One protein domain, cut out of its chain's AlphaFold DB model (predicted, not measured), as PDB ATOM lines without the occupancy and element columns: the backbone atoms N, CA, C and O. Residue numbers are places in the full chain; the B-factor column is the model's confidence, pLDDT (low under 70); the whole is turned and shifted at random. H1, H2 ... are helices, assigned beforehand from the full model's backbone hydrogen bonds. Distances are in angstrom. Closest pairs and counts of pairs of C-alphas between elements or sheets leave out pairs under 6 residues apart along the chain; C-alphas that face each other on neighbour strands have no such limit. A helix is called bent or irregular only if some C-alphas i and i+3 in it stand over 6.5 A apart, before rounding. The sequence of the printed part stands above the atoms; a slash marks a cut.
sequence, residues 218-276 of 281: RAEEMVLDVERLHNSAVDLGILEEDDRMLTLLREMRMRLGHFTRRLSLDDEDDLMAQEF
ATOM      1  N   ARG A 218      10.748 -30.266  39.772       86.00
ATOM      2  CA  ARG A 218       9.672 -31.129  40.297       86.00
ATOM      3  C   ARG A 218       8.367 -30.962  39.510       86.00
ATOM      4  O   ARG A 218       7.641 -31.927  39.316       86.00
ATOM      5  N   ALA A 219       8.067 -29.740  39.074       84.56
ATOM      6  CA  ALA A 219       6.885 -29.461  38.269       84.56
ATOM      7  C   ALA A 219       6.976 -30.125  36.886       84.56
ATOM      8  O   ALA A 219       6.000 -30.694  36.408       84.56
ATOM      9  N   GLU A 220       8.153 -30.103  36.263       84.81
ATOM     10  CA  GLU A 220       8.397 -30.767  34.983       84.81
ATOM     11  C   GLU A 220       8.325 -32.298  35.099       84.81
ATOM     12  O   GLU A 220       7.735 -32.948  34.239       84.81
ATOM     13  N   GLU A 221       8.832 -32.869  36.195       87.56
ATOM     14  CA  GLU A 221       8.677 -34.295  36.514       87.56
ATOM     15  C   GLU A 221       7.196 -34.686  36.637       87.56
ATOM     16  O   GLU A 221       6.768 -35.674  36.044       87.56
ATOM     17  N   MET A 222       6.386 -33.865  37.312       92.94
ATOM     18  CA  MET A 222       4.943 -34.105  37.418       92.94
ATOM     19  C   MET A 222       4.240 -34.061  36.058       92.94
ATOM     20  O   MET A 222       3.370 -34.889  35.801       92.94
ATOM     21  N   VAL A 223       4.610 -33.132  35.170       91.12
ATOM     22  CA  VAL A 223       4.034 -33.077  33.815       91.12
ATOM     23  C   VAL A 223       4.403 -34.324  33.009       91.12
ATOM     24  O   VAL A 223       3.544 -34.880  32.327       91.12
ATOM     25  N   LEU A 224       5.642 -34.813  33.130       89.94
ATOM     26  CA  LEU A 224       6.066 -36.066  32.495       89.94
ATOM     27  C   LEU A 224       5.305 -37.281  33.035       89.94
ATOM     28  O   LEU A 224       4.981 -38.189  32.271       89.94
ATOM     29  N   ASP A 225       5.013 -37.314  34.333       93.06
ATOM     30  CA  ASP A 225       4.223 -38.391  34.929       93.06
ATOM     31  C   ASP A 225       2.774 -38.376  34.427       93.06
ATOM     32  O   ASP A 225       2.225 -39.437  34.124       93.06
ATOM     33  N   VAL A 226       2.174 -37.192  34.257       93.06
ATOM     34  CA  VAL A 226       0.839 -37.052  33.653       93.06
ATOM     35  C   VAL A 226       0.847 -37.492  32.187       93.06
ATOM     36  O   VAL A 226      -0.031 -38.249  31.785       93.06
ATOM     37  N   GLU A 227       1.856 -37.102  31.402       91.88
ATOM     38  CA  GLU A 227       2.020 -37.541  30.006       91.88
ATOM     39  C   GLU A 227       2.147 -39.072  29.908       91.88
ATOM     40  O   GLU A 227       1.495 -39.710  29.082       91.88
ATOM     41  N   ARG A 228       2.924 -39.695  30.804       93.31
ATOM     42  CA  ARG A 228       3.050 -41.163  30.871       93.31
ATOM     43  C   ARG A 228       1.745 -41.849  31.248       93.31
ATOM     44  O   ARG A 228       1.435 -42.897  30.681       93.31
ATOM     45  N   LEU A 229       1.012 -41.297  32.214       96.12
ATOM     46  CA  LEU A 229      -0.267 -41.848  32.651       96.12
ATOM     47  C   LEU A 229      -1.307 -41.758  31.532       96.12
ATOM     48  O   LEU A 229      -2.003 -42.739  31.284       96.12
ATOM     49  N   HIS A 230      -1.355 -40.622  30.835       93.44
ATOM     50  CA  HIS A 230      -2.203 -40.423  29.668       93.44
ATOM     51  C   HIS A 230      -1.921 -41.473  28.589       93.44
ATOM     52  O   HIS A 230      -2.823 -42.217  28.215       93.44
ATOM     53  N   ASN A 231      -0.662 -41.609  28.163       90.12
ATOM     54  CA  ASN A 231      -0.293 -42.576  27.125       90.12
ATOM     55  C   ASN A 231      -0.615 -44.013  27.550       90.12
ATOM     56  O   ASN A 231      -1.147 -44.782  26.763       90.12
ATOM     57  N   SER A 232      -0.387 -44.352  28.823       95.38
ATOM     58  CA  SER A 232      -0.748 -45.674  29.352       95.38
ATOM     59  C   SER A 232      -2.260 -45.923  29.320       95.38
ATOM     60  O   SER A 232      -2.692 -47.047  29.097       95.38
ATOM     61  N   ALA A 233      -3.078 -44.899  29.568       93.06
ATOM     62  CA  ALA A 233      -4.532 -45.017  29.524       93.06
ATOM     63  C   ALA A 233      -5.065 -45.124  28.084       93.06
ATOM     64  O   ALA A 233      -6.008 -45.884  27.855       93.06
ATOM     65  N   VAL A 234      -4.438 -44.430  27.128       93.25
ATOM     66  CA  VAL A 234      -4.711 -44.581  25.688       93.25
ATOM     67  C   VAL A 234      -4.319 -45.982  25.208       93.25
ATOM     68  O   VAL A 234      -5.132 -46.663  24.592       93.25
ATOM     69  N   ASP A 235      -3.135 -46.476  25.583       94.31
ATOM     70  CA  ASP A 235      -2.659 -47.824  25.229       94.31
ATOM     71  C   ASP A 235      -3.584 -48.937  25.753       94.31
ATOM     72  O   ASP A 235      -3.731 -49.994  25.136       94.31
ATOM     73  N   LEU A 236      -4.215 -48.713  26.909       96.44
ATOM     74  CA  LEU A 236      -5.194 -49.631  27.495       96.44
ATOM     75  C   LEU A 236      -6.593 -49.505  26.869       96.44
ATOM     76  O   LEU A 236      -7.479 -50.277  27.234       96.44
ATOM     77  N   GLY A 237      -6.810 -48.541  25.969       93.69
ATOM     78  CA  GLY A 237      -8.118 -48.231  25.390       93.69
ATOM     79  C   GLY A 237      -9.116 -47.663  26.403       93.69
ATOM     80  O   GLY A 237     -10.321 -47.758  26.194       93.69
ATOM     81  N   ILE A 238      -8.630 -47.127  27.531       95.69
ATOM     82  CA  ILE A 238      -9.466 -46.488  28.561       95.69
ATOM     83  C   ILE A 238      -9.822 -45.060  28.138       95.69
ATOM     84  O   ILE A 238     -10.921 -44.590  28.421       95.69
ATOM     85  N   LEU A 239      -8.880 -44.377  27.487       94.69
ATOM     86  CA  LEU A 239      -9.057 -43.038  26.934       94.69
ATOM     87  C   LEU A 239      -8.910 -43.081  25.414       94.69
ATOM     88  O   LEU A 239      -8.137 -43.875  24.883       94.69
ATOM     89  N   GLU A 240      -9.638 -42.200  24.734       93.94
ATOM     90  CA  GLU A 240      -9.415 -41.915  23.318       93.94
ATOM     91  C   GLU A 240      -8.153 -41.061  23.142       93.94
ATOM     92  O   GLU A 240      -7.766 -40.299  24.034       93.94
ATOM     93  N   GLU A 241      -7.501 -41.197  21.989       93.75
ATOM     94  CA  GLU A 241      -6.330 -40.395  21.646       93.75
ATOM     95  C   GLU A 241      -6.762 -38.946  21.363       93.75
ATOM     96  O   GLU A 241      -7.325 -38.641  20.314       93.75
ATOM     97  N   ASP A 242      -6.533 -38.052  22.332       95.12
ATOM     98  CA  ASP A 242      -6.798 -36.615  22.197       95.12
ATOM     99  C   ASP A 242      -5.495 -35.827  21.981       95.12
ATOM    100  O   ASP A 242      -4.755 -35.490  22.917       95.12
ATOM    101  N   ASP A 243      -5.244 -35.468  20.721       91.81
ATOM    102  CA  ASP A 243      -4.105 -34.648  20.298       91.81
ATOM    103  C   ASP A 243      -4.030 -33.291  21.016       91.81
ATOM    104  O   ASP A 243      -2.940 -32.729  21.205       91.81
ATOM    105  N   ARG A 244      -5.172 -32.737  21.447       93.88
ATOM    106  CA  ARG A 244      -5.214 -31.437  22.133       93.88
ATOM    107  C   ARG A 244      -4.588 -31.535  23.515       93.88
ATOM    108  O   ARG A 244      -3.812 -30.660  23.900       93.88
ATOM    109  N   MET A 245      -4.879 -32.610  24.242       92.62
ATOM    110  CA  MET A 245      -4.315 -32.849  25.567       92.62
ATOM    111  C   MET A 245      -2.805 -33.097  25.496       92.62
ATOM    112  O   MET A 245      -2.054 -32.510  26.279       92.62
ATOM    113  N   LEU A 246      -2.332 -33.885  24.524       88.62
ATOM    114  CA  LEU A 246      -0.893 -34.077  24.302       88.62
ATOM    115  C   LEU A 246      -0.185 -32.759  23.973       88.62
ATOM    116  O   LEU A 246       0.902 -32.484  24.487       88.62
ATOM    117  N   THR A 247      -0.810 -31.918  23.149       93.31
ATOM    118  CA  THR A 247      -0.284 -30.590  22.814       93.31
ATOM    119  C   THR A 247      -0.181 -29.703  24.055       93.31
ATOM    120  O   THR A 247       0.868 -29.100  24.290       93.31
ATOM    121  N   LEU A 248      -1.216 -29.689  24.899       94.62
ATOM    122  CA  LEU A 248      -1.230 -28.926  26.148       94.62
ATOM    123  C   LEU A 248      -0.130 -29.384  27.117       94.62
ATOM    124  O   LEU A 248       0.582 -28.553  27.679       94.62
ATOM    125  N   LEU A 249       0.055 -30.696  27.292       91.75
ATOM    126  CA  LEU A 249       1.100 -31.243  28.165       91.75
ATOM    127  C   LEU A 249       2.505 -30.879  27.669       91.75
ATOM    128  O   LEU A 249       3.363 -30.479  28.462       91.75
ATOM    129  N   ARG A 250       2.732 -30.932  26.351       89.25
ATOM    130  CA  ARG A 250       3.991 -30.485  25.737       89.25
ATOM    131  C   ARG A 250       4.225 -28.991  25.955       89.25
ATOM    132  O   ARG A 250       5.342 -28.596  26.291       89.25
ATOM    133  N   GLU A 251       3.190 -28.167  25.815       93.62
ATOM    134  CA  GLU A 251       3.281 -26.726  26.049       93.62
ATOM    135  C   GLU A 251       3.583 -26.405  27.520       93.62
ATOM    136  O   GLU A 251       4.481 -25.611  27.810       93.62
ATOM    137  N   MET A 252       2.900 -27.067  28.461       90.94
ATOM    138  CA  MET A 252       3.178 -26.936  29.894       90.94
ATOM    139  C   MET A 252       4.625 -27.307  30.217       90.94
ATOM    140  O   MET A 252       5.293 -26.575  30.949       90.94
ATOM    141  N   ARG A 253       5.141 -28.392  29.627       87.88
ATOM    142  CA  ARG A 253       6.542 -28.799  29.792       87.88
ATOM    143  C   ARG A 253       7.503 -27.726  29.285       87.88
ATOM    144  O   ARG A 253       8.431 -27.356  29.997       87.88
ATOM    145  N   MET A 254       7.258 -27.187  28.090       88.88
ATOM    146  CA  MET A 254       8.071 -26.108  27.520       88.88
ATOM    147  C   MET A 254       8.072 -24.868  28.418       88.88
ATOM    148  O   MET A 254       9.138 -24.343  28.742       88.88
ATOM    149  N   ARG A 255       6.894 -24.426  28.877       89.62
ATOM    150  CA  ARG A 255       6.755 -23.252  29.754       89.62
ATOM    151  C   ARG A 255       7.473 -23.442  31.088       89.62
ATOM    152  O   ARG A 255       8.213 -22.553  31.506       89.62
ATOM    153  N   LEU A 256       7.323 -24.602  31.726       87.62
ATOM    154  CA  LEU A 256       8.016 -24.923  32.978       87.62
ATOM    155  C   LEU A 256       9.532 -25.030  32.786       87.62
ATOM    156  O   LEU A 256      10.288 -24.543  33.627       87.62
ATOM    157  N   GLY A 257       9.985 -25.594  31.665       83.75
ATOM    158  CA  GLY A 257      11.403 -25.647  31.315       83.75
ATOM    159  C   GLY A 257      12.005 -24.259  31.073       83.75
ATOM    160  O   GLY A 257      13.137 -23.994  31.471       83.75
ATOM    161  N   HIS A 258      11.261 -23.335  30.456       84.75
ATOM    162  CA  HIS A 258      11.683 -21.934  30.332       84.75
ATOM    163  C   HIS A 258      11.725 -21.225  31.684       84.75
ATOM    164  O   HIS A 258      12.703 -20.544  31.975       84.75
ATOM    165  N   PHE A 259      10.706 -21.411  32.522       83.94
ATOM    166  CA  PHE A 259      10.653 -20.797  33.847       83.94
ATOM    167  C   PHE A 259      11.811 -21.262  34.737       83.94
ATOM    168  O   PHE A 259      12.508 -20.443  35.325       83.94
ATOM    169  N   THR A 260      12.082 -22.568  34.753       80.25
ATOM    170  CA  THR A 260      13.186 -23.149  35.532       80.25
ATOM    171  C   THR A 260      14.544 -22.624  35.060       80.25
ATOM    172  O   THR A 260      15.388 -22.303  35.886       80.25
ATOM    173  N   ARG A 261      14.742 -22.483  33.740       78.88
ATOM    174  CA  ARG A 261      15.981 -21.926  33.170       78.88
ATOM    175  C   ARG A 261      16.166 -20.434  33.440       78.88
ATOM    176  O   ARG A 261      17.300 -19.990  33.551       78.88
ATOM    177  N   ARG A 262      15.079 -19.660  33.535       77.88
ATOM    178  CA  ARG A 262      15.167 -18.246  33.936       77.88
ATOM    179  C   ARG A 262      15.587 -18.123  35.397       77.88
ATOM    180  O   ARG A 262      16.510 -17.382  35.674       77.88
ATOM    181  N   LEU A 263      14.993 -18.922  36.284       74.38
ATOM    182  CA  LEU A 263      15.366 -18.919  37.701       74.38
ATOM    183  C   LEU A 263      16.813 -19.361  37.953       74.38
ATOM    184  O   LEU A 263      17.413 -18.907  38.913       74.38
ATOM    185  N   SER A 264      17.385 -20.231  37.113       68.50
ATOM    186  CA  SER A 264      18.788 -20.635  37.272       68.50
ATOM    187  C   SER A 264      19.801 -19.578  36.827       68.50
ATOM    188  O   SER A 264      20.968 -19.718  37.163       68.50
ATOM    189  N   LEU A 265      19.396 -18.584  36.028       61.91
ATOM    190  CA  LEU A 265      20.301 -17.518  35.582       61.91
ATOM    191  C   LEU A 265      20.485 -16.446  36.664       61.91
ATOM    192  O   LEU A 265      21.585 -15.928  36.801       61.91
ATOM    193  N   ASP A 266      19.451 -16.188  37.467       61.78
ATOM    194  CA  ASP A 266      19.507 -15.178  38.533       61.78
ATOM    195  C   ASP A 266      20.478 -15.581  39.671       61.78
ATOM    196  O   ASP A 266      21.082 -14.720  40.302       61.78
ATOM    197  N   ASP A 267      20.692 -16.885  39.896       60.44
ATOM    198  CA  ASP A 267      21.614 -17.387  40.932       60.44
ATOM    199  C   ASP A 267      23.110 -17.245  40.547       60.44
ATOM    200  O   ASP A 267      23.972 -17.233  41.428       60.44
ATOM    201  N   GLU A 268      23.449 -17.166  39.253       58.09
ATOM    202  CA  GLU A 268      24.848 -17.053  38.790       58.09
ATOM    203  C   GLU A 268      25.342 -15.596  38.817       58.09
ATOM    204  O   GLU A 268      26.502 -15.348  39.153       58.09
ATOM    205  N   ASP A 269      24.463 -14.625  38.542       59.34
ATOM    206  CA  ASP A 269      24.812 -13.198  38.573       59.34
ATOM    207  C   ASP A 269      25.100 -12.705  40.009       59.34
ATOM    208  O   ASP A 269      26.031 -11.925  40.220       59.34
ATOM    209  N   ASP A 270      24.389 -13.227  41.017       60.81
ATOM    210  CA  ASP A 270      24.645 -12.918  42.434       60.81
ATOM    211  C   ASP A 270      25.967 -13.527  42.946       60.81
ATOM    212  O   ASP A 270      26.660 -12.926  43.774       60.81
ATOM    213  N   LEU A 271      26.363 -14.700  42.436       59.06
ATOM    214  CA  LEU A 271      27.654 -15.322  42.768       59.06
ATOM    215  C   LEU A 271      28.829 -14.574  42.126       59.06
ATOM    216  O   LEU A 271      29.869 -14.417  42.765       59.06
ATOM    217  N   MET A 272      28.648 -14.063  40.907       64.12
ATOM    218  CA  MET A 272      29.643 -13.225  40.231       64.12
ATOM    219  C   MET A 272      29.779 -11.847  40.894       64.12
ATOM    220  O   MET A 272      30.874 -11.291  40.919       64.12
ATOM    221  N   ALA A 273      28.705 -11.297  41.473       60.69
ATOM    222  CA  ALA A 273      28.756 -10.028  42.201       60.69
ATOM    223  C   ALA A 273      29.495 -10.135  43.551       60.69
ATOM    224  O   ALA A 273      30.126  -9.171  43.981       60.69
ATOM    225  N   GLN A 274      29.470 -11.301  44.209       56.06
ATOM    226  CA  GLN A 274      30.104 -11.497  45.519       56.06
ATOM    227  C   GLN A 274      31.633 -11.705  45.450       56.06
ATOM    228  O   GLN A 274      32.319 -11.532  46.458       56.06
ATOM    229  N   GLU A 275      32.189 -12.043  44.281       56.09
ATOM    230  CA  GLU A 275      33.635 -12.265  44.106       56.09
ATOM    231  C   GLU A 275      34.442 -10.956  43.955       56.09
ATOM    232  O   GLU A 275      35.654 -10.955  44.162       56.09
ATOM    233  N   PHE A 276      33.794  -9.816  43.677       58.03
ATOM    234  CA  PHE A 276      34.487  -8.533  43.466       58.03
ATOM    235  C   PHE A 276      34.672  -7.661  44.723       58.03
ATOM    236  O   PHE A 276      35.401  -6.674  44.654       58.03
TER     237      PHE A 276
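This is residues 218 to 276 of the 281 residues of the protein "BZIP domain-containing protein" of Pestalotiopsis fici (strain W106-1 / CGMCC3.15140) (UniProt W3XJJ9). The domain is an uneven helical hairpin: a shorter helix, H1, and a much longer one, H2, run side by side in opposite ways, and the far part of H2 goes on beyond H1 as a single arm. The two helices are closest along residues 219 to 227 of H1, and the link of residues 236 to 242 bridges the wider end of the hairpin. The printed part has 59 residues with two named helices, H1 then H2, and no named strand; its class is all helix. It is extended, with a radius of gyration of the C-alphas of 17.5 A. The C-alphas span 61 by 17 by 9 A, only just a rod, and the free arm, residues 261 to 276, makes much of the length.

H1, residues 218 to 235, and H2, residues 243 to 274, form a helical hairpin. They touch, with 11 pairs of C-alphas within 8 A; the closest C-alphas are those of Glu 220 and Arg 253, 5.9 A apart. H1 touches H2 with residues 219 to 227 alone, and H2 touches H1 with residues 246 to 257 alone. They run opposite ways at a shallow tilt of 17 degrees, 18.5 A from centre to centre. In H1 every O i to N i+4 pair is within hydrogen-bond range; in H2 21 of 28 are.

H1 begins at C-alpha 218 (9.672, -31.129, 40.297) and is 25.6 A long from first to last C-alpha. H2 begins at C-alpha 243 (-4.105, -34.648, 20.298), ends at C-alpha 274 (30.104, -11.497, 45.519) and is 48.4 A long. Neither is bent.

The two C-alphas farthest apart are those of Gly 237 and Phe 276, 61.0 A. The printed part has no cut, and the link from H1 to H2, 7 residues, is short. Residues 261 to 276, of which 261 to 274 belong to H2, stand free. The mean pLDDT of the printed part is 83.6; residues 264 to 276 are under 70.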